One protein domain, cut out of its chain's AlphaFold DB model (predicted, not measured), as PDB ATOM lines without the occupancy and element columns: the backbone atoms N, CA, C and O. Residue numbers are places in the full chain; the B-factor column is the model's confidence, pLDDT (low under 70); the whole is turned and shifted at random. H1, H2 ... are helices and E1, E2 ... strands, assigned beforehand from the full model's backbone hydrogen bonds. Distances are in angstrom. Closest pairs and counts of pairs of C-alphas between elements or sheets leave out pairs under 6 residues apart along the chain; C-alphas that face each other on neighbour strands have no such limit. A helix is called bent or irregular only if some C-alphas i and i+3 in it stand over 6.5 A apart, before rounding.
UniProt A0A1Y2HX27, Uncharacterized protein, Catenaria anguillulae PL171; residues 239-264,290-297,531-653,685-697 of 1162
ATOM      1  N   GLU A 239     645.345 446.317 505.879       86.94
ATOM      2  CA  GLU A 239     645.647 445.269 506.861       86.94
ATOM      3  C   GLU A 239     644.390 444.815 507.617       86.94
ATOM      4  O   GLU A 239     644.133 443.621 507.728       86.94
ATOM      5  N   TYR A 240     643.545 445.754 508.056       90.00
ATOM      6  CA  TYR A 240     642.293 445.447 508.746       90.00
ATOM      7  C   TYR A 240     641.341 444.604 507.890       90.00
ATOM      8  O   TYR A 240     640.893 443.557 508.357       90.00
ATOM      9  N   PHE A 241     641.059 445.010 506.645       91.12
ATOM     10  CA  PHE A 241     640.158 444.255 505.763       91.12
ATOM     11  C   PHE A 241     640.784 442.975 505.193       91.12
ATOM     12  O   PHE A 241     640.041 442.051 504.890       91.12
ATOM     13  N   ALA A 242     642.116 442.889 505.108       88.31
ATOM     14  CA  ALA A 242     642.834 441.640 504.847       88.31
ATOM     15  C   ALA A 242     642.855 440.685 506.057       88.31
ATOM     16  O   ALA A 242     643.137 439.499 505.901       88.31
ATOM     17  N   SER A 243     642.595 441.185 507.269       87.38
ATOM     18  CA  SER A 243     642.495 440.357 508.467       87.38
ATOM     19  C   SER A 243     641.126 439.686 508.560       87.38
ATOM     20  O   SER A 243     640.101 440.241 508.156       87.38
ATOM     21  N   ARG A 244     641.084 438.527 509.225       85.94
ATOM     22  CA  ARG A 244     639.839 437.783 509.492       85.94
ATOM     23  C   ARG A 244     638.760 438.656 510.153       85.94
ATOM     24  O   ARG A 244     637.586 438.483 509.859       85.94
ATOM     25  N   VAL A 245     639.139 439.622 510.998       86.56
ATOM     26  CA  VAL A 245     638.186 440.522 511.677       86.56
ATOM     27  C   VAL A 245     637.477 441.442 510.679       86.56
ATOM     28  O   VAL A 245     636.250 441.519 510.698       86.56
ATOM     29  N   GLY A 246     638.221 442.101 509.786       89.56
ATOM     30  CA  GLY A 246     637.632 442.957 508.754       89.56
ATOM     31  C   GLY A 246     636.874 442.161 507.692       89.56
ATOM     32  O   GLY A 246     635.845 442.629 507.213       89.56
ATOM     33  N   TYR A 247     637.303 440.931 507.391       90.44
ATOM     34  CA  TYR A 247     636.525 439.995 506.576       90.44
ATOM     35  C   TYR A 247     635.134 439.727 507.176       90.44
ATOM     36  O   TYR A 247     634.126 439.909 506.494       90.44
ATOM     37  N   PHE A 248     635.046 439.361 508.461       88.19
ATOM     38  CA  PHE A 248     633.750 439.132 509.110       88.19
ATOM     39  C   PHE A 248     632.891 440.404 509.185       88.19
ATOM     40  O   PHE A 248     631.670 440.320 509.052       88.19
ATOM     41  N   GLU A 249     633.508 441.582 509.309       90.62
ATOM     42  CA  GLU A 249     632.803 442.870 509.253       90.62
ATOM     43  C   GLU A 249     632.201 443.167 507.863       90.62
ATOM     44  O   GLU A 249     631.106 443.729 507.767       90.62
ATOM     45  N   LEU A 250     632.887 442.769 506.782       91.75
ATOM     46  CA  LEU A 250     632.367 442.844 505.412       91.75
ATOM     47  C   LEU A 250     631.204 441.866 505.213       91.75
ATOM     48  O   LEU A 250     630.150 442.277 504.730       91.75
ATOM     49  N   MET A 251     631.354 440.606 505.629       89.94
ATOM     50  CA  MET A 251     630.309 439.585 505.472       89.94
ATOM     51  C   MET A 251     629.035 439.932 506.255       89.94
ATOM     52  O   MET A 251     627.942 439.864 505.703       89.94
ATOM     53  N   ALA A 252     629.153 440.415 507.496       88.94
ATOM     54  CA  ALA A 252     628.000 440.875 508.278       88.94
ATOM     55  C   ALA A 252     627.279 442.082 507.637       88.94
ATOM     56  O   ALA A 252     626.063 442.231 507.771       88.94
ATOM     57  N   ALA A 253     628.009 442.941 506.916       90.50
ATOM     58  CA  ALA A 253     627.419 444.039 506.155       90.50
ATOM     59  C   ALA A 253     626.748 443.572 504.845       90.50
ATOM     60  O   ALA A 253     625.760 444.185 504.438       90.50
ATOM     61  N   VAL A 254     627.221 442.482 504.222       88.88
ATOM     62  CA  VAL A 254     626.518 441.817 503.107       88.88
ATOM     63  C   VAL A 254     625.205 441.212 503.599       88.88
ATOM     64  O   VAL A 254     624.164 441.568 503.058       88.88
ATOM     65  N   ASP A 255     625.220 440.400 504.661       85.69
ATOM     66  CA  ASP A 255     624.006 439.781 505.222       85.69
ATOM     67  C   ASP A 255     622.941 440.829 505.559       85.69
ATOM     68  O   ASP A 255     621.786 440.709 505.146       85.69
ATOM     69  N   LYS A 256     623.335 441.913 506.244       87.62
ATOM     70  CA  LYS A 256     622.428 443.026 506.556       87.62
ATOM     71  C   LYS A 256     621.824 443.643 505.292       87.62
ATOM     72  O   LYS A 256     620.641 443.974 505.291       87.62
ATOM     73  N   ARG A 257     622.609 443.785 504.217       84.56
ATOM     74  CA  ARG A 257     622.131 444.301 502.927       84.56
ATOM     75  C   ARG A 257     621.156 443.331 502.258       84.56
ATOM     76  O   ARG A 257     620.129 443.785 501.763       84.56
ATOM     77  N   GLU A 258     621.440 442.029 502.255       81.31
ATOM     78  CA  GLU A 258     620.535 441.023 501.681       81.31
ATOM     79  C   GLU A 258     619.206 440.966 502.448       81.31
ATOM     80  O   GLU A 258     618.148 440.958 501.823       81.31
ATOM     81  N   MET A 259     619.236 441.046 503.785       80.25
ATOM     82  CA  MET A 259     618.026 441.156 504.615       80.25
ATOM     83  C   MET A 259     617.243 442.451 504.345       80.25
ATOM     84  O   MET A 259     616.024 442.414 504.199       80.25
ATOM     85  N   GLU A 260     617.924 443.596 504.237       83.12
ATOM     86  CA  GLU A 260     617.283 444.875 503.902       83.12
ATOM     87  C   GLU A 260     616.658 444.894 502.502       83.12
ATOM     88  O   GLU A 260     615.668 445.595 502.298       83.12
ATOM     89  N   VAL A 261     617.238 444.182 501.532       80.19
ATOM     90  CA  VAL A 261     616.665 444.029 500.187       80.19
ATOM     91  C   VAL A 261     615.465 443.085 500.231       80.19
ATOM     92  O   VAL A 261     614.415 443.440 499.705       80.19
ATOM     93  N   ALA A 262     615.574 441.943 500.916       76.88
ATOM     94  CA  ALA A 262     614.478 440.985 501.054       76.88
ATOM     95  C   ALA A 262     613.223 441.614 501.688       76.88
ATOM     96  O   ALA A 262     612.132 441.449 501.149       76.88
ATOM     97  N   ALA A 263     613.380 442.398 502.762       77.50
ATOM     98  CA  ALA A 263     612.269 443.106 503.408       77.50
ATOM     99  C   ALA A 263     611.621 444.168 502.492       77.50
ATOM    100  O   ALA A 263     610.402 444.269 502.403       77.50
ATOM    101  N   LYS A 264     612.419 444.922 501.723       76.69
ATOM    102  CA  LYS A 264     611.881 445.896 500.751       76.69
ATOM    103  C   LYS A 264     611.119 445.221 499.601       76.69
ATOM    104  O   LYS A 264     610.236 445.840 499.016       76.69
ATOM    105  N   LYS A 290     625.119 425.484 494.803       64.38
ATOM    106  CA  LYS A 290     624.317 426.187 495.793       64.38
ATOM    107  C   LYS A 290     625.148 427.288 496.436       64.38
ATOM    108  O   LYS A 290     626.189 427.042 497.047       64.38
ATOM    109  N   LEU A 291     624.639 428.513 496.339       58.31
ATOM    110  CA  LEU A 291     625.187 429.655 497.060       58.31
ATOM    111  C   LEU A 291     624.859 429.453 498.549       58.31
ATOM    112  O   LEU A 291     623.730 429.703 498.979       58.31
ATOM    113  N   SER A 292     625.809 428.934 499.326       58.31
ATOM    114  CA  SER A 292     625.562 428.635 500.738       58.31
ATOM    115  C   SER A 292     625.535 429.944 501.541       58.31
ATOM    116  O   SER A 292     626.462 430.751 501.402       58.31
ATOM    117  N   PRO A 293     624.498 430.208 502.362       50.06
ATOM    118  CA  PRO A 293     624.429 431.438 503.140       50.06
ATOM    119  C   PRO A 293     625.599 431.526 504.129       50.06
ATOM    120  O   PRO A 293     626.022 430.530 504.715       50.06
ATOM    121  N   ASN A 294     626.112 432.749 504.254       58.19
ATOM    122  CA  ASN A 294     627.344 433.191 504.906       58.19
ATOM    123  C   ASN A 294     628.130 432.172 505.771       58.19
ATOM    124  O   ASN A 294     627.660 431.641 506.786       58.19
ATOM    125  N   TRP A 295     629.420 432.024 505.437       64.12
ATOM    126  CA  TRP A 295     630.430 431.326 506.241       64.12
ATOM    127  C   TRP A 295     630.392 431.719 507.725       64.12
ATOM    128  O   TRP A 295     630.536 430.849 508.574       64.12
ATOM    129  N   SER A 296     630.147 432.986 508.080       58.25
ATOM    130  CA  SER A 296     630.129 433.426 509.484       58.25
ATOM    131  C   SER A 296     628.929 432.935 510.294       58.25
ATOM    132  O   SER A 296     629.045 432.800 511.511       58.25
ATOM    133  N   ALA A 297     627.788 432.668 509.653       60.19
ATOM    134  CA  ALA A 297     626.603 432.126 510.319       60.19
ATOM    135  C   ALA A 297     626.737 430.609 510.550       60.19
ATOM    136  O   ALA A 297     626.346 430.077 511.596       60.19
ATOM    137  N   ALA A 531     635.193 413.998 501.635       57.62
ATOM    138  CA  ALA A 531     634.949 415.317 501.039       57.62
ATOM    139  C   ALA A 531     636.245 416.072 500.682       57.62
ATOM    140  O   ALA A 531     636.995 416.498 501.564       57.62
ATOM    141  N   SER A 532     636.497 416.301 499.388       70.88
ATOM    142  CA  SER A 532     637.701 417.012 498.940       70.88
ATOM    143  C   SER A 532     637.505 418.532 499.017       70.88
ATOM    144  O   SER A 532     636.790 419.128 498.208       70.88
ATOM    145  N   ARG A 533     638.155 419.178 499.994       80.06
ATOM    146  CA  ARG A 533     638.233 420.646 500.096       80.06
ATOM    147  C   ARG A 533     638.991 421.223 498.900       80.06
ATOM    148  O   ARG A 533     640.206 421.071 498.821       80.06
ATOM    149  N   THR A 534     638.305 421.937 498.012       84.50
ATOM    150  CA  THR A 534     638.958 422.677 496.921       84.50
ATOM    151  C   THR A 534     638.780 424.175 497.156       84.50
ATOM    152  O   THR A 534     637.655 424.655 497.292       84.50
ATOM    153  N   PHE A 535     639.892 424.912 497.230       88.44
ATOM    154  CA  PHE A 535     639.860 426.372 497.292       88.44
ATOM    155  C   PHE A 535     639.794 426.955 495.882       88.44
ATOM    156  O   PHE A 535     640.485 426.486 494.973       88.44
ATOM    157  N   PHE A 536     639.003 428.008 495.736       91.88
ATOM    158  CA  PHE A 536     638.840 428.781 494.513       91.88
ATOM    159  C   PHE A 536     639.120 430.251 494.808       91.88
ATOM    160  O   PHE A 536     639.066 430.689 495.959       91.88
ATOM    161  N   GLY A 537     639.355 431.041 493.771       92.94
ATOM    162  CA  GLY A 537     639.392 432.483 493.925       92.94
ATOM    163  C   GLY A 537     639.175 433.225 492.622       92.94
ATOM    164  O   GLY A 537     639.289 432.673 491.527       92.94
ATOM    165  N   ILE A 538     638.858 434.502 492.770       93.69
ATOM    166  CA  ILE A 538     638.677 435.448 491.676       93.69
ATOM    167  C   ILE A 538     639.463 436.717 491.983       93.69
ATOM    168  O   ILE A 538     639.445 437.242 493.100       93.69
ATOM    169  N   HIS A 539     640.203 437.173 490.982       93.31
ATOM    170  CA  HIS A 539     640.970 438.402 490.992       93.31
ATOM    171  C   HIS A 539     640.172 439.463 490.260       93.31
ATOM    172  O   HIS A 539     639.913 439.317 489.066       93.31
ATOM    173  N   ILE A 540     639.807 440.519 490.977       93.19
ATOM    174  CA  ILE A 540     639.094 441.665 490.423       93.19
ATOM    175  C   ILE A 540     639.922 442.939 490.573       93.19
ATOM    176  O   ILE A 540     640.766 443.052 491.464       93.19
ATOM    177  N   GLU A 541     639.630 443.920 489.736       91.56
ATOM    178  CA  GLU A 541     639.941 445.323 489.964       91.56
ATOM    179  C   GLU A 541     638.619 446.076 490.115       91.56
ATOM    180  O   GLU A 541     637.749 446.017 489.247       91.56
ATOM    181  N   LEU A 542     638.443 446.722 491.268       91.69
ATOM    182  CA  LEU A 542     637.265 447.520 491.585       91.69
ATOM    183  C   LEU A 542     637.598 448.993 491.355       91.69
ATOM    184  O   LEU A 542     638.317 449.623 492.141       91.69
ATOM    185  N   HIS A 543     637.098 449.529 490.251       88.50
ATOM    186  CA  HIS A 543     637.386 450.880 489.799       88.50
ATOM    187  C   HIS A 543     636.668 451.911 490.700       88.50
ATOM    188  O   HIS A 543     635.625 451.606 491.279       88.50
ATOM    189  N   PRO A 544     637.156 453.160 490.830       84.75
ATOM    190  CA  PRO A 544     636.448 454.218 491.564       84.75
ATOM    191  C   PRO A 544     635.063 454.602 491.014       84.75
ATOM    192  O   PRO A 544     634.261 455.188 491.740       84.75
ATOM    193  N   THR A 545     634.769 454.258 489.758       81.31
ATOM    194  CA  THR A 545     633.420 454.272 489.163       81.31
ATOM    195  C   THR A 545     632.499 453.193 489.736       81.31
ATOM    196  O   THR A 545     631.292 453.276 489.538       81.31
ATOM    197  N   GLY A 546     633.042 452.194 490.437       81.75
ATOM    198  CA  GLY A 546     632.362 450.973 490.876       81.75
ATOM    199  C   GLY A 546     632.118 449.954 489.760       81.75
ATOM    200  O   GLY A 546     631.389 448.988 489.964       81.75
ATOM    201  N   GLU A 547     632.735 450.161 488.599       84.44
ATOM    202  CA  GLU A 547     632.953 449.118 487.600       84.44
ATOM    203  C   GLU A 547     633.908 448.050 488.150       84.44
ATOM    204  O   GLU A 547     634.795 448.350 488.959       84.44
ATOM    205  N   LEU A 548     633.706 446.803 487.730       87.62
ATOM    206  CA  LEU A 548     634.450 445.641 488.190       87.62
ATOM    207  C   LEU A 548     635.027 444.891 486.990       87.62
ATOM    208  O   LEU A 548     634.296 444.300 486.198       87.62
ATOM    209  N   GLN A 549     636.351 444.868 486.882       87.44
ATOM    210  CA  GLN A 549     637.063 444.069 485.891       87.44
ATOM    211  C   GLN A 549     637.554 442.767 486.526       87.44
ATOM    212  O   GLN A 549     638.236 442.807 487.550       87.44
ATOM    213  N   VAL A 550     637.255 441.609 485.926       88.88
ATOM    214  CA  VAL A 550     637.912 440.348 486.312       88.88
ATOM    215  C   VAL A 550     639.253 440.244 485.595       88.88
ATOM    216  O   VAL A 550     639.337 440.381 484.379       88.88
ATOM    217  N   HIS A 551     640.305 439.962 486.360       86.12
ATOM    218  CA  HIS A 551     641.654 439.714 485.849       86.12
ATOM    219  C   HIS A 551     641.973 438.220 485.731       86.12
ATOM    220  O   HIS A 551     642.719 437.842 484.829       86.12
ATOM    221  N   ALA A 552     641.426 437.376 486.621       87.50
ATOM    222  CA  ALA A 552     641.465 435.912 486.509       87.50
ATOM    223  C   ALA A 552     640.560 435.189 487.520       87.50
ATOM    224  O   ALA A 552     640.251 435.727 488.583       87.50
ATOM    225  N   THR A 553     640.239 433.922 487.245       91.44
ATOM    226  CA  THR A 553     639.772 432.943 488.246       91.44
ATOM    227  C   THR A 553     640.805 431.833 488.433       91.44
ATOM    228  O   THR A 553     641.592 431.557 487.530       91.44
ATOM    229  N   TRP A 554     640.816 431.185 489.597       89.62
ATOM    230  CA  TRP A 554     641.687 430.042 489.879       89.62
ATOM    231  C   TRP A 554     641.015 428.992 490.757       89.62
ATOM    232  O   TRP A 554     640.115 429.290 491.542       89.62
ATOM    233  N   GLU A 555     641.526 427.768 490.667       87.56
ATOM    234  CA  GLU A 555     641.321 426.714 491.662       87.56
ATOM    235  C   GLU A 555     642.675 426.157 492.116       87.56
ATOM    236  O   GLU A 555     643.626 426.084 491.332       87.56
ATOM    237  N   SER A 556     642.786 425.770 493.387       84.06
ATOM    238  CA  SER A 556     643.978 425.094 493.903       84.06
ATOM    239  C   SER A 556     643.693 423.628 494.179       84.06
ATOM    240  O   SER A 556     642.784 423.314 494.953       84.06
ATOM    241  N   VAL A 557     644.515 422.742 493.625       75.88
ATOM    242  CA  VAL A 557     644.485 421.320 493.970       75.88
ATOM    243  C   VAL A 557     645.211 421.141 495.311       75.88
ATOM    244  O   VAL A 557     646.383 421.526 495.413       75.88
ATOM    245  N   PRO A 558     644.548 420.606 496.352       69.31
ATOM    246  CA  PRO A 558     645.216 420.282 497.604       69.31
ATOM    247  C   PRO A 558     646.119 419.054 497.427       69.31
ATOM    248  O   PRO A 558     645.775 418.114 496.713       69.31
ATOM    249  N   LEU A 559     647.248 419.048 498.131       64.81
ATOM    250  CA  LEU A 559     648.011 417.837 498.441       64.81
ATOM    251  C   LEU A 559     647.547 417.283 499.793       64.81
ATOM    252  O   LEU A 559     647.142 416.131 499.910       64.81
ATOM    253  N   HIS A 560     647.539 418.163 500.794       66.56
ATOM    254  CA  HIS A 560     647.033 417.948 502.147       66.56
ATOM    255  C   HIS A 560     646.311 419.225 502.611       66.56
ATOM    256  O   HIS A 560     646.252 420.218 501.882       66.56
ATOM    257  N   ASP A 561     645.769 419.244 503.831       63.72
ATOM    258  CA  ASP A 561     645.132 420.449 504.371       63.72
ATOM    259  C   ASP A 561     646.087 421.659 504.373       63.72
ATOM    260  O   ASP A 561     647.144 421.658 505.008       63.72
ATOM    261  N   PHE A 562     645.676 422.713 503.663       65.62
ATOM    262  CA  PHE A 562     646.424 423.955 503.419       65.62
ATOM    263  C   PHE A 562     647.711 423.824 502.579       65.62
ATOM    264  O   PHE A 562     648.332 424.849 502.289       65.62
ATOM    265  N   ASP A 563     648.095 422.624 502.140       64.94
ATOM    266  CA  ASP A 563     649.152 422.414 501.144       64.94
ATOM    267  C   ASP A 563     648.550 422.365 499.738       64.94
ATOM    268  O   ASP A 563     647.753 421.488 499.421       64.94
ATOM    269  N   GLN A 564     648.942 423.311 498.887       66.19
ATOM    270  CA  GLN A 564     648.505 423.410 497.492       66.19
ATOM    271  C   GLN A 564     649.623 422.856 496.596       66.19
ATOM    272  O   GLN A 564     650.701 423.449 496.558       66.19
ATOM    273  N   CYS A 565     649.396 421.749 495.881       66.69
ATOM    274  CA  CYS A 565     650.392 421.214 494.938       66.69
ATOM    275  C   CYS A 565     650.361 421.926 493.582       66.69
ATOM    276  O   CYS A 565     651.404 422.102 492.954       66.69
ATOM    277  N   LEU A 566     649.174 422.341 493.131       74.56
ATOM    278  CA  LEU A 566     648.955 422.963 491.826       74.56
ATOM    279  C   LEU A 566     647.963 424.121 491.945       74.56
ATOM    280  O   LEU A 566     646.952 424.005 492.644       74.56
ATOM    281  N   LEU A 567     648.210 425.191 491.191       77.88
ATOM    282  CA  LEU A 567     647.173 426.144 490.802       77.88
ATOM    283  C   LEU A 567     646.758 425.866 489.351       77.88
ATOM    284  O   LEU A 567     647.617 425.633 488.494       77.88
ATOM    285  N   VAL A 568     645.453 425.908 489.087       81.38
ATOM    286  CA  VAL A 568     644.866 425.826 487.744       81.38
ATOM    287  C   VAL A 568     644.221 427.172 487.414       81.38
ATOM    288  O   VAL A 568     643.542 427.768 488.253       81.38
ATOM    289  N   LEU A 569     644.494 427.655 486.203       81.25
ATOM    290  CA  LEU A 569     644.084 428.953 485.669       81.25
ATOM    291  C   LEU A 569     643.517 428.727 484.251       81.25
ATOM    292  O   LEU A 569     644.275 428.239 483.409       81.25
ATOM    293  N   PRO A 570     642.246 429.067 483.949       82.50
ATOM    294  CA  PRO A 570     641.186 429.510 484.865       82.50
ATOM    295  C   PRO A 570     640.740 428.414 485.857       82.50
ATOM    296  O   PRO A 570     641.187 427.268 485.781       82.50
ATOM    297  N   ALA A 571     639.812 428.746 486.762       84.94
ATOM    298  CA  ALA A 571     639.049 427.732 487.497       84.94
ATOM    299  C   ALA A 571     638.277 426.812 486.522       84.94
ATOM    300  O   ALA A 571     637.778 427.278 485.496       84.94
ATOM    301  N   ARG A 572     638.175 425.510 486.829       81.81
ATOM    302  CA  ARG A 572     637.581 424.484 485.946       81.81
ATOM    303  C   ARG A 572     636.395 423.740 486.558       81.81
ATOM    304  O   ARG A 572     635.509 423.319 485.822       81.81
ATOM    305  N   GLN A 573     636.386 423.527 487.871       82.38
ATOM    306  CA  GLN A 573     635.351 422.754 488.569       82.38
ATOM    307  C   GLN A 573     634.123 423.594 488.962       82.38
ATOM    308  O   GLN A 573     633.070 423.026 489.244       82.38
ATOM    309  N   ILE A 574     634.253 424.925 488.979       83.62
ATOM    310  CA  ILE A 574     633.175 425.890 489.229       83.62
ATOM    311  C   ILE A 574     633.205 426.924 488.093       83.62
ATOM    312  O   ILE A 574     634.283 427.470 487.837       83.62
ATOM    313  N   PRO A 575     632.074 427.212 487.415       82.50
ATOM    314  CA  PRO A 575     632.034 428.213 486.354       82.50
ATOM    315  C   PRO A 575     632.439 429.606 486.863       82.50
ATOM    316  O   PRO A 575     632.022 429.997 487.963       82.50
ATOM    317  N   PRO A 576     633.209 430.389 486.084       82.12
ATOM    318  CA  PRO A 576     633.622 431.732 486.483       82.12
ATOM    319  C   PRO A 576     632.431 432.672 486.739       82.12
ATOM    320  O   PRO A 576     632.546 433.559 487.582       82.12
ATOM    321  N   ASP A 577     631.272 432.438 486.117       80.69
ATOM    322  CA  ASP A 577     630.024 433.185 486.337       80.69
ATOM    323  C   ASP A 577     629.510 433.077 487.777       80.69
ATOM    324  O   ASP A 577     629.009 434.050 488.338       80.69
ATOM    325  N   VAL A 578     629.683 431.919 488.423       84.00
ATOM    326  CA  VAL A 578     629.256 431.711 489.816       84.00
ATOM    327  C   VAL A 578     630.185 432.465 490.774       84.00
ATOM    328  O   VAL A 578     629.724 433.132 491.703       84.00
ATOM    329  N   LEU A 579     631.498 432.431 490.511       88.44
ATOM    330  CA  LEU A 579     632.499 433.209 491.254       88.44
ATOM    331  C   LEU A 579     632.270 434.723 491.081       88.44
ATOM    332  O   LEU A 579     632.360 435.481 492.051       88.44
ATOM    333  N   MET A 580     631.916 435.156 489.865       87.00
ATOM    334  CA  MET A 580     631.499 436.525 489.554       87.00
ATOM    335  C   MET A 580     630.237 436.905 490.340       87.00
ATOM    336  O   MET A 580     630.268 437.883 491.081       87.00
ATOM    337  N   ALA A 581     629.154 436.125 490.260       84.56
ATOM    338  CA  ALA A 581     627.873 436.431 490.902       84.56
ATOM    339  C   ALA A 581     627.993 436.621 492.427       84.56
ATOM    340  O   ALA A 581     627.450 437.580 492.980       84.56
ATOM    341  N   HIS A 582     628.770 435.777 493.115       84.44
ATOM    342  CA  HIS A 582     629.100 435.991 494.530       84.44
ATOM    343  C   HIS A 582     629.881 437.293 494.775       84.44
ATOM    344  O   HIS A 582     629.665 437.981 495.772       84.44
ATOM    345  N   THR A 583     630.797 437.641 493.876       90.25
ATOM    346  CA  THR A 583     631.656 438.825 494.009       90.25
ATOM    347  C   THR A 583     630.895 440.123 493.716       90.25
ATOM    348  O   THR A 583     631.119 441.143 494.373       90.25
ATOM    349  N   LEU A 584     629.895 440.075 492.833       88.31
ATOM    350  CA  LEU A 584     628.940 441.161 492.612       88.31
ATOM    351  C   LEU A 584     628.100 441.455 493.871       88.31
ATOM    352  O   LEU A 584     627.884 442.624 494.179       88.31
ATOM    353  N   LYS A 585     627.721 440.441 494.671       86.94
ATOM    354  CA  LYS A 585     627.057 440.649 495.979       86.94
ATOM    355  C   LYS A 585     627.937 441.402 496.988       86.94
ATOM    356  O   LYS A 585     627.445 442.260 497.719       86.94
ATOM    357  N   LEU A 586     629.239 441.105 497.017       89.62
ATOM    358  CA  LEU A 586     630.219 441.791 497.872       89.62
ATOM    359  C   LEU A 586     630.463 443.245 497.431       89.62
ATOM    360  O   LEU A 586     630.659 444.125 498.270       89.62
ATOM    361  N   THR A 587     630.443 443.506 496.121       89.69
ATOM    362  CA  THR A 587     630.917 444.759 495.508       89.69
ATOM    363  C   THR A 587     630.319 446.042 496.112       89.69
ATOM    364  O   THR A 587     631.106 446.916 496.483       89.69
ATOM    365  N   PRO A 588     628.997 446.182 496.336       89.56
ATOM    366  CA  PRO A 588     628.439 447.375 496.977       89.56
ATOM    367  C   PRO A 588     628.981 447.643 498.390       89.56
ATOM    368  O   PRO A 588     629.192 448.796 498.760       89.56
ATOM    369  N   VAL A 589     629.260 446.594 499.171       92.19
ATOM    370  CA  VAL A 589     629.832 446.720 500.522       92.19
ATOM    371  C   VAL A 589     631.313 447.105 500.451       92.19
ATOM    372  O   VAL A 589     631.763 447.955 501.222       92.19
ATOM    373  N   LEU A 590     632.065 446.548 499.494       92.94
ATOM    374  CA  LEU A 590     633.454 446.942 499.221       92.94
ATOM    375  C   LEU A 590     633.535 448.441 498.867       92.94
ATOM    376  O   LEU A 590     634.332 449.171 499.465       92.94
ATOM    377  N   ILE A 591     632.639 448.916 497.991       90.31
ATOM    378  CA  ILE A 591     632.478 450.335 497.636       90.31
ATOM    379  C   ILE A 591     632.144 451.170 498.883       90.31
ATOM    380  O   ILE A 591     632.852 452.131 499.176       90.31
ATOM    381  N   GLU A 592     631.136 450.795 499.676       89.94
ATOM    382  CA  GLU A 592     630.734 451.533 500.888       89.94
ATOM    383  C   GLU A 592     631.840 451.617 501.952       89.94
ATOM    384  O   GLU A 592     631.938 452.612 502.675       89.94
ATOM    385  N   ARG A 593     632.727 450.616 502.031       92.56
ATOM    386  CA  ARG A 593     633.918 450.664 502.897       92.56
ATOM    387  C   ARG A 593     635.071 451.482 502.289       92.56
ATOM    388  O   ARG A 593     636.036 451.787 503.002       92.56
ATOM    389  N   GLY A 594     634.974 451.894 501.024       90.50
ATOM    390  CA  GLY A 594     635.979 452.664 500.283       90.50
ATOM    391  C   GLY A 594     637.130 451.817 499.729       90.50
ATOM    392  O   GLY A 594     638.236 452.337 499.528       90.50
ATOM    393  N   ILE A 595     636.894 450.517 499.545       93.06
ATOM    394  CA  ILE A 595     637.839 449.562 498.963       93.06
ATOM    395  C   ILE A 595     637.766 449.701 497.438       93.06
ATOM    396  O   ILE A 595     636.693 449.609 496.858       93.06
ATOM    397  N   ILE A 596     638.914 449.970 496.816       91.00
ATOM    398  CA  ILE A 596     639.099 450.157 495.368       91.00
ATOM    399  C   ILE A 596     640.490 449.647 494.975       91.00
ATOM    400  O   ILE A 596     641.383 449.571 495.828       91.00
ATOM    401  N   GLY A 597     640.676 449.358 493.690       92.31
ATOM    402  CA  GLY A 597     641.855 448.693 493.145       92.31
ATOM    403  C   GLY A 597     641.722 447.175 493.185       92.31
ATOM    404  O   GLY A 597     640.615 446.641 493.178       92.31
ATOM    405  N   HIS A 598     642.853 446.473 493.205       93.44
ATOM    406  CA  HIS A 598     642.860 445.014 493.101       93.44
ATOM    407  C   HIS A 598     642.388 444.340 494.391       93.44
ATOM    408  O   HIS A 598     642.860 444.664 495.485       93.44
ATOM    409  N   ILE A 599     641.484 443.375 494.249       95.19
ATOM    410  CA  ILE A 599     640.913 442.588 495.341       95.19
ATOM    411  C   ILE A 599     640.918 441.116 494.919       95.19
ATOM    412  O   ILE A 599     640.623 440.780 493.771       95.19
ATOM    413  N   VAL A 600     641.246 440.225 495.850       94.44
ATOM    414  CA  VAL A 600     641.010 438.784 495.708       94.44
ATOM    415  C   VAL A 600     639.848 438.401 496.606       94.44
ATOM    416  O   VAL A 600     639.894 438.688 497.802       94.44
ATOM    417  N   VAL A 601     638.843 437.729 496.055       94.75
ATOM    418  CA  VAL A 601     637.857 436.999 496.858       94.75
ATOM    419  C   VAL A 601     638.228 435.523 496.785       94.75
ATOM    420  O   VAL A 601     638.364 434.969 495.693       94.75
ATOM    421  N   GLU A 602     638.447 434.907 497.943       93.06
ATOM    422  CA  GLU A 602     638.752 433.483 498.063       93.06
ATOM    423  C   GLU A 602     637.530 432.724 498.565       93.06
ATOM    424  O   GLU A 602     636.799 433.182 499.450       93.06
ATOM    425  N   PHE A 603     637.332 431.538 498.003       91.75
ATOM    426  CA  PHE A 603     636.220 430.653 498.289       91.75
ATOM    427  C   PHE A 603     636.714 429.249 498.653       91.75
ATOM    428  O   PHE A 603     637.790 428.816 498.236       91.75
ATOM    429  N   LEU A 604     635.892 428.510 499.391       88.81
ATOM    430  CA  LEU A 604     636.046 427.083 499.640       88.81
ATOM    431  C   LEU A 604     634.780 426.365 499.174       88.81
ATOM    432  O   LEU A 604     633.675 426.775 499.524       88.81
ATOM    433  N   ALA A 605     634.955 425.266 498.445       86.19
ATOM    434  CA  ALA A 605     633.892 424.307 498.186       86.19
ATOM    435  C   ALA A 605     634.265 422.920 498.720       86.19
ATOM    436  O   ALA A 605     635.434 422.515 498.715       86.19
ATOM    437  N   TYR A 606     633.245 422.186 499.158       80.00
ATOM    438  CA  TYR A 606     633.363 420.795 499.581       80.00
ATOM    439  C   TYR A 606     632.930 419.899 498.425       80.00
ATOM    440  O   TYR A 606     631.737 419.732 498.170       80.00
ATOM    441  N   MET A 607     633.905 419.334 497.711       72.38
ATOM    442  CA  MET A 607     633.636 418.487 496.552       72.38
ATOM    443  C   MET A 607     633.226 417.091 497.038       72.38
ATOM    444  O   MET A 607     634.055 416.200 497.227       72.38
ATOM    445  N   ASN A 608     631.926 416.959 497.302       62.84
ATOM    446  CA  ASN A 608     631.227 415.714 497.615       62.84
ATOM    447  C   ASN A 608     630.809 414.986 496.322       62.84
ATOM    448  O   ASN A 608     630.758 415.583 495.251       62.84
ATOM    449  N   GLN A 609     630.362 413.734 496.448       53.41
ATOM    450  CA  GLN A 609     629.610 413.020 495.398       53.41
ATOM    451  C   GLN A 609     628.141 413.496 495.264       53.41
ATOM    452  O   GLN A 609     627.311 412.803 494.682       53.41
ATOM    453  N   GLN A 610     627.780 414.648 495.841       57.06
ATOM    454  CA  GLN A 610     626.417 415.186 495.782       57.06
ATOM    455  C   GLN A 610     626.202 416.014 494.502       57.06
ATOM    456  O   GLN A 610     627.149 416.633 494.016       57.06
ATOM    457  N   PRO A 611     624.968 416.068 493.961       59.62
ATOM    458  CA  PRO A 611     624.666 416.777 492.712       59.62
ATOM    459  C   PRO A 611     624.702 418.307 492.837       59.62
ATOM    460  O   PRO A 611     624.613 418.992 491.823       59.62
ATOM    461  N   ALA A 612     624.821 418.828 494.061       67.56
ATOM    462  CA  ALA A 612     624.938 420.243 494.378       67.56
ATOM    463  C   ALA A 612     626.225 420.494 495.171       67.56
ATOM    464  O   ALA A 612     626.544 419.753 496.105       67.56
ATOM    465  N   VAL A 613     626.951 421.554 494.813       74.94
ATOM    466  CA  VAL A 613     628.174 421.989 495.504       74.94
ATOM    467  C   VAL A 613     627.869 423.245 496.317       74.94
ATOM    468  O   VAL A 613     627.539 424.273 495.733       74.94
ATOM    469  N   ASP A 614     628.003 423.186 497.645       78.31
ATOM    470  CA  ASP A 614     627.977 424.383 498.495       78.31
ATOM    471  C   ASP A 614     629.284 425.175 498.323       78.31
ATOM    472  O   ASP A 614     630.374 424.687 498.654       78.31
ATOM    473  N   LEU A 615     629.167 426.408 497.824       84.88
ATOM    474  CA  LEU A 615     630.277 427.349 497.690       84.88
ATOM    475  C   LEU A 615     630.218 428.412 498.794       84.88
ATOM    476  O   LEU A 615     629.226 429.129 498.935       84.88
ATOM    477  N   TYR A 616     631.309 428.538 499.548       86.06
ATOM    478  CA  TYR A 616     631.459 429.522 500.618       86.06
ATOM    479  C   TYR A 616     632.519 430.553 500.253       86.06
ATOM    480  O   TYR A 616     633.652 430.182 499.953       86.06
ATOM    481  N   CYS A 617     632.208 431.846 500.363       89.50
ATOM    482  CA  CYS A 617     633.265 432.851 500.506       89.50
ATOM    483  C   CYS A 617     633.999 432.591 501.831       89.50
ATOM    484  O   CYS A 617     633.353 432.308 502.843       89.50
ATOM    485  N   ILE A 618     635.333 432.650 501.820       88.25
ATOM    486  CA  ILE A 618     636.153 432.442 503.016       88.25
ATOM    487  C   ILE A 618     637.063 433.614 503.355       88.25
ATOM    488  O   ILE A 618     637.366 433.750 504.535       88.25
ATOM    489  N   ASP A 619     637.514 434.429 502.396       89.94
ATOM    490  CA  ASP A 619     638.457 435.529 502.653       89.94
ATOM    491  C   ASP A 619     638.367 436.625 501.577       89.94
ATOM    492  O   ASP A 619     638.036 436.349 500.422       89.94
ATOM    493  N   VAL A 620     638.702 437.869 501.940       92.50
ATOM    494  CA  VAL A 620     638.754 439.017 501.015       92.50
ATOM    495  C   VAL A 620     640.065 439.768 501.223       92.50
ATOM    496  O   VAL A 620     640.331 440.289 502.301       92.50
ATOM    497  N   LYS A 621     640.894 439.844 500.180       93.00
ATOM    498  CA  LYS A 621     642.251 440.406 500.237       93.00
ATOM    499  C   LYS A 621     642.329 441.641 499.340       93.00
ATOM    500  O   LYS A 621     642.450 441.483 498.126       93.00
ATOM    501  N   PRO A 622     642.243 442.870 499.886       94.06
ATOM    502  CA  PRO A 622     642.245 444.116 499.113       94.06
ATOM    503  C   PRO A 622     643.665 444.525 498.672       94.06
ATOM    504  O   PRO A 622     644.177 445.597 499.021       94.06
ATOM    505  N   TYR A 623     644.330 443.622 497.954       92.44
ATOM    506  CA  TYR A 623     645.651 443.796 497.364       92.44
ATOM    507  C   TYR A 623     645.861 442.862 496.166       92.44
ATOM    508  O   TYR A 623     645.256 441.796 496.058       92.44
ATOM    509  N   TRP A 624     646.807 443.220 495.296       91.69
ATOM    510  CA  TRP A 624     647.301 442.333 494.240       91.69
ATOM    511  C   TRP A 624     648.174 441.223 494.859       91.69
ATOM    512  O   TRP A 624     649.313 441.477 495.255       91.69
ATOM    513  N   SER A 625     647.650 439.996 494.943       89.38
ATOM    514  CA  SER A 625     648.305 438.833 495.570       89.38
ATOM    515  C   SER A 625     649.383 438.161 494.704       89.38
ATOM    516  O   SER A 625     649.590 438.486 493.531       89.38
ATOM    517  N   GLU A 626     650.060 437.157 495.264       86.00
ATOM    518  CA  GLU A 626     650.931 436.246 494.516       86.00
ATOM    519  C   GLU A 626     650.139 435.449 493.463       86.00
ATOM    520  O   GLU A 626     650.615 435.289 492.344       86.00
ATOM    521  N   THR A 627     648.905 435.022 493.762       86.12
ATOM    522  CA  THR A 627     648.018 434.335 492.800       86.12
ATOM    523  C   THR A 627     647.599 435.237 491.634       86.12
ATOM    524  O   THR A 627     647.689 434.807 490.485       86.12
ATOM    525  N   ALA A 628     647.295 436.518 491.884       88.38
ATOM    526  CA  ALA A 628     647.038 437.505 490.827       88.38
ATOM    527  C   ALA A 628     648.285 437.734 489.956       88.38
ATOM    528  O   ALA A 628     648.203 437.935 488.747       88.38
ATOM    529  N   SER A 629     649.468 437.664 490.571       89.56
ATOM    530  CA  SER A 629     650.749 437.784 489.869       89.56
ATOM    531  C   SER A 629     651.054 436.552 489.023       89.56
ATOM    532  O   SER A 629     651.555 436.690 487.913       89.56
ATOM    533  N   LEU A 630     650.714 435.357 489.504       86.25
ATOM    534  CA  LEU A 630     650.861 434.118 488.749       86.25
ATOM    535  C   LEU A 630     649.924 434.106 487.531       86.25
ATOM    536  O   LEU A 630     650.363 433.784 486.431       86.25
ATOM    537  N   ALA A 631     648.679 434.562 487.701       85.69
ATOM    538  CA  ALA A 631     647.722 434.757 486.613       85.69
ATOM    539  C   ALA A 631     648.173 435.824 485.596       85.69
ATOM    540  O   ALA A 631     648.051 435.620 484.389       85.69
ATOM    541  N   GLY A 632     648.767 436.930 486.057       88.75
ATOM    542  CA  GLY A 632     649.382 437.924 485.175       88.75
ATOM    543  C   GLY A 632     650.547 437.343 484.364       88.75
ATOM    544  O   GLY A 632     650.590 437.495 483.145       88.75
ATOM    545  N   LEU A 633     651.457 436.598 485.004       87.50
ATOM    546  CA  LEU A 633     652.567 435.932 484.311       87.50
ATOM    547  C   LEU A 633     652.061 434.897 483.292       87.50
ATOM    548  O   LEU A 633     652.573 434.842 482.177       87.50
ATOM    549  N   ALA A 634     651.019 434.142 483.641       84.94
ATOM    550  CA  ALA A 634     650.311 433.257 482.725       84.94
ATOM    551  C   ALA A 634     649.752 434.022 481.508       84.94
ATOM    552  O   ALA A 634     649.973 433.598 480.375       84.94
ATOM    553  N   LYS A 635     649.099 435.178 481.710       85.50
ATOM    554  CA  LYS A 635     648.569 436.004 480.612       85.50
ATOM    555  C   LYS A 635     649.672 436.559 479.699       85.50
ATOM    556  O   LYS A 635     649.472 436.600 478.489       85.50
ATOM    557  N   ILE A 636     650.839 436.918 480.243       87.88
ATOM    558  CA  ILE A 636     652.028 437.299 479.455       87.88
ATOM    559  C   ILE A 636     652.525 436.124 478.599       87.88
ATOM    560  O   ILE A 636     652.779 436.291 477.410       87.88
ATOM    561  N   VAL A 637     652.673 434.940 479.200       84.81
ATOM    562  CA  VAL A 637     653.222 433.744 478.536       84.81
ATOM    563  C   VAL A 637     652.285 433.214 477.443       84.81
ATOM    564  O   VAL A 637     652.759 432.801 476.391       84.81
ATOM    565  N   MET A 638     650.966 433.291 477.646       81.50
ATOM    566  CA  MET A 638     649.945 432.896 476.663       81.50
ATOM    567  C   MET A 638     649.623 433.977 475.612       81.50
ATOM    568  O   MET A 638     648.580 433.886 474.968       81.50
ATOM    569  N   ASP A 639     650.443 435.027 475.478       81.56
ATOM    570  CA  ASP A 639     650.198 436.182 474.594       81.56
ATOM    571  C   ASP A 639     648.758 436.726 474.685       81.56
ATOM    572  O   ASP A 639     648.051 436.893 473.692       81.56
ATOM    573  N   ALA A 640     648.280 436.908 475.920       75.75
ATOM    574  CA  ALA A 640     646.934 437.368 476.244       75.75
ATOM    575  C   ALA A 640     645.775 436.574 475.605       75.75
ATOM    576  O   ALA A 640     644.670 437.092 475.509       75.75
ATOM    577  N   ARG A 641     645.971 435.309 475.208       67.69
ATOM    578  CA  ARG A 641     644.893 434.452 474.668       67.69
ATOM    579  C   ARG A 641     643.844 434.018 475.704       67.69
ATOM    580  O   ARG A 641     642.866 433.379 475.332       67.69
ATOM    581  N   VAL A 642     644.040 434.360 476.980       67.44
ATOM    582  CA  VAL A 642     643.046 434.201 478.049       67.44
ATOM    583  C   VAL A 642     642.607 435.586 478.520       67.44
ATOM    584  O   VAL A 642     643.346 436.301 479.206       67.44
ATOM    585  N   ASP A 643     641.387 435.937 478.132       62.75
ATOM    586  CA  ASP A 643     640.669 437.141 478.531       62.75
ATOM    587  C   ASP A 643     639.494 436.775 479.453       62.75
ATOM    588  O   ASP A 643     639.032 435.635 479.473       62.75
ATOM    589  N   TYR A 644     639.038 437.746 480.243       68.69
ATOM    590  CA  TYR A 644     637.938 437.616 481.200       68.69
ATOM    591  C   TYR A 644     637.031 438.855 481.079       68.69
ATOM    592  O   TYR A 644     637.524 439.924 480.707       68.69
ATOM    593  N   PRO A 645     635.721 438.754 481.368       60.09
ATOM    594  CA  PRO A 645     634.796 439.868 481.190       60.09
ATOM    595  C   PRO A 645     635.008 440.996 482.210       60.09
ATOM    596  O   PRO A 645     635.383 440.777 483.366       60.09
ATOM    597  N   SER A 646     634.694 442.218 481.778       57.09
ATOM    598  CA  SER A 646     634.494 443.379 482.655       57.09
ATOM    599  C   SER A 646     632.994 443.639 482.813       57.09
ATOM    600  O   SER A 646     632.242 443.478 481.853       57.09
ATOM    601  N   VAL A 647     632.557 444.025 484.012       58.19
ATOM    602  CA  VAL A 647     631.155 444.305 484.357       58.19
ATOM    603  C   VAL A 647     631.047 445.734 484.885       58.19
ATOM    604  O   VAL A 647     631.517 446.058 485.978       58.19
ATOM    605  N   SER A 648     630.409 446.594 484.098       55.59
ATOM    606  CA  SER A 648     630.158 447.999 484.421       55.59
ATOM    607  C   SER A 648     628.713 448.221 484.904       55.59
ATOM    608  O   SER A 648     627.916 447.289 484.996       55.59
ATOM    609  N   GLY A 649     628.369 449.456 485.289       50.47
ATOM    610  CA  GLY A 649     626.986 449.842 485.624       50.47
ATOM    611  C   GLY A 649     626.479 449.492 487.034       50.47
ATOM    612  O   GLY A 649     625.335 449.799 487.354       50.47
ATOM    613  N   LEU A 650     627.308 448.911 487.908       52.84
ATOM    614  CA  LEU A 650     626.907 448.470 489.260       52.84
ATOM    615  C   LEU A 650     626.603 449.616 490.254       52.84
ATOM    616  O   LEU A 650     626.121 449.368 491.362       52.84
ATOM    617  N   THR A 651     626.899 450.871 489.905       43.72
ATOM    618  CA  THR A 651     626.840 452.023 490.818       43.72
ATOM    619  C   THR A 651     625.609 452.902 490.649       43.72
ATOM    620  O   THR A 651     625.561 453.837 489.849       43.72
ATOM    621  N   GLY A 652     624.659 452.715 491.565       41.75
ATOM    622  CA  GLY A 652     623.685 453.744 491.922       41.75
ATOM    623  C   GLY A 652     624.359 454.957 492.581       41.75
ATOM    624  O   GLY A 652     624.283 455.106 493.799       41.75
ATOM    625  N   LYS A 653     624.939 455.841 491.752       38.34
ATOM    626  CA  LYS A 653     625.701 457.076 492.066       38.34
ATOM    627  C   LYS A 653     627.180 456.851 492.462       38.34
ATOM    628  O   LYS A 653     627.505 455.853 493.102       38.34
ATOM    629  N   ARG A 685     637.713 428.461 475.769       29.19
ATOM    630  CA  ARG A 685     638.349 427.154 475.514       29.19
ATOM    631  C   ARG A 685     639.601 426.963 476.402       29.19
ATOM    632  O   ARG A 685     640.499 427.804 476.336       29.19
ATOM    633  N   PRO A 686     639.720 425.879 477.201       29.44
ATOM    634  CA  PRO A 686     640.768 425.796 478.225       29.44
ATOM    635  C   PRO A 686     642.199 425.627 477.683       29.44
ATOM    636  O   PRO A 686     642.658 424.512 477.422       29.44
ATOM    637  N   ALA A 687     642.959 426.724 477.633       29.84
ATOM    638  CA  ALA A 687     644.420 426.678 477.624       29.84
ATOM    639  C   ALA A 687     644.902 426.169 478.999       29.84
ATOM    640  O   ALA A 687     644.929 426.911 479.977       29.84
ATOM    641  N   ASN A 688     645.203 424.871 479.098       34.91
ATOM    642  CA  ASN A 688     645.374 424.159 480.372       34.91
ATOM    643  C   ASN A 688     646.703 424.459 481.093       34.91
ATOM    644  O   ASN A 688     647.576 423.594 481.208       34.91
ATOM    645  N   LEU A 689     646.837 425.669 481.633       35.69
ATOM    646  CA  LEU A 689     647.992 426.067 482.428       35.69
ATOM    647  C   LEU A 689     647.989 425.423 483.818       35.69
ATOM    648  O   LEU A 689     647.084 425.618 484.630       35.69
ATOM    649  N   ARG A 690     649.061 424.677 484.093       39.31
ATOM    650  CA  ARG A 690     649.394 424.110 485.404       39.31
ATOM    651  C   ARG A 690     650.645 424.826 485.901       39.31
ATOM    652  O   ARG A 690     651.656 424.803 485.207       39.31
ATOM    653  N   MET A 691     650.588 425.460 487.069       36.69
ATOM    654  CA  MET A 691     651.736 426.167 487.650       36.69
ATOM    655  C   MET A 691     651.961 425.724 489.098       36.69
ATOM    656  O   MET A 691     651.018 425.672 489.888       36.69
ATOM    657  N   ALA A 692     653.217 425.435 489.446       33.06
ATOM    658  CA  ALA A 692     653.643 425.075 490.800       33.06
ATOM    659  C   ALA A 692     654.742 426.034 491.294       33.06
ATOM    660  O   ALA A 692     655.607 426.477 490.544       33.06
ATOM    661  N   THR A 693     654.666 426.454 492.554       33.50
ATOM    662  CA  THR A 693     655.242 427.738 492.983       33.50
ATOM    663  C   THR A 693     656.608 427.611 493.671       33.50
ATOM    664  O   THR A 693     656.683 427.776 494.887       33.50
ATOM    665  N   GLN A 694     657.689 427.347 492.919       36.00
ATOM    666  CA  GLN A 694     659.075 427.318 493.444       36.00
ATOM    667  C   GLN A 694     660.140 427.634 492.362       36.00
ATOM    668  O   GLN A 694     660.868 426.775 491.870       36.00
ATOM    669  N   ALA A 695     660.262 428.909 491.983       32.44
ATOM    670  CA  ALA A 695     660.879 429.313 490.712       32.44
ATOM    671  C   ALA A 695     662.425 429.463 490.660       32.44
ATOM    672  O   ALA A 695     662.932 430.060 489.714       32.44
ATOM    673  N   LYS A 696     663.201 428.960 491.637       30.66
ATOM    674  CA  LYS A 696     664.672 429.180 491.691       30.66
ATOM    675  C   LYS A 696     665.546 428.009 491.199       30.66
ATOM    676  O   LYS A 696     666.764 428.081 491.321       30.66
ATOM    677  N   TRP A 697     664.937 426.958 490.641       34.94
ATOM    678  CA  TRP A 697     665.607 425.705 490.230       34.94
ATOM    679  C   TRP A 697     665.481 425.388 488.725       34.94
ATOM    680  O   TRP A 697     665.725 424.251 488.298       34.94
TER     681      TRP A 697
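AT A GLANCE: This is residues 239 to 264, 290 to 297, 531 to 653 and 685 to 697 of the 1162 residues of an uncharacterized protein of Catenaria anguillulae PL171 (UniProt A0A1Y2HX27). A strongly twisted sheet of six strands has one helix over each face, H3 on one and H4 on the other, and a longer helix, H2, passes its E5 edge and crosses H3. The far end of H2, residues 259 to 264, sticks out as a free arm, and the thin E6 closes the other edge of the sheet. The printed part has 170 residues, with four named helices and six named strands in the order H1 H2 E1 E2 E3 H3 E4 E5 H4 E6; the class is mixed, helices and strands. The sheet runs E5 E4 E1 E2 E3 E6, all antiparallel. The whole is compact, with a radius of gyration of the C-alphas of 16.2 A and spans of 54 by 37 by 32 A.

IN THESE COORDINATES: H1, residues 239 to 242, begins at C-alpha 239 (645.647, 445.269, 506.861) and is 5.0 A long. H2, residues 244 to 264, is the longest helix at 30.4 A. Residues 290 to 297 hold no named element. E1, residues 532 to 542, begins at C-alpha 532 (637.701, 417.012, 498.940) and covers 31.4 A. E2, residues 548 to 560, covers 33.5 A and bends by 53 degrees at residue 551. E3 is residues 563 to 569, 17.5 A. H3, residues 576 to 593, is 25.1 A long, with a kink of 41 degrees near residue 586; it is irregular, but only just, with C-alphas 585 and 588 at 6.9 A. E4, residues 597 to 607, covers 31.5 A, and E5, residues 614 to 621, covers 21.5 A. H4, residues 626 to 637, is 16.3 A long. E6, residues 689 to 691, is 6.4 A long and ends at C-alpha 691 (651.736, 426.167, 487.650).

HOW THE PARTS SIT: E1, E2 and E3 form a meander, each strand the antiparallel neighbour of the one before. The hairpin E1 and E2 has N 539 and O 552 within hydrogen-bond range at 2.8 A, and the hairpin E2 and E3 has N 557 and O 566 at 2.9 A. E4 and E1 are antiparallel, with N 603 and O 536 at 2.8 A. In the hairpin E4 and E5, N 618 and O 602 are 2.8 A apart. E6, an edge strand, has N 567 and O 691 at 3.1 A with E3. H3 and H4 lie on opposite faces of the sheet, three layers with helices on both faces. The closest C-alphas of H3 and E1 are those of Ile 538 and Leu 579, 6.6 A; those of H4 and E2 are Ala 552 and Ala 631, 6.4 A. H2 only grazes the sheet, with residues 244 to 251, and touches H3 with residues 250 to 254 alone; their lines are about perpendicular at 84 degrees, and their closest C-alphas, those of Val 254 and Leu 586, are 6.4 A apart. H1 only grazes the sheet too, and only just touches H2, only at the corner by their link, with 3 pairs of C-alphas within 8 A. H3 and H4 are apart. Every O i to N i+4 pair is within hydrogen-bond range in H2 and H4; H3 has 12 of 14, and H1 is too short for such a pair.

THE WHOLE: The C-alphas farthest apart, those of Lys 264 and Trp 697, are 58.4 A apart. Three cuts leave out residues 265 to 289, 298 to 530 and 654 to 684, with C-alpha gaps of 23.8 A, 20.9 A and 36.5 A. Of the links that are printed whole, none is long. Residues 638 to 653 hold no named element; within them, 646 to 647 pair antiparallel with 548 to 549 of E2. The mean pLDDT of the printed part is 77.0; 48 residues are under 70, among them 290 to 297, 641 to 653 and 685 to 697.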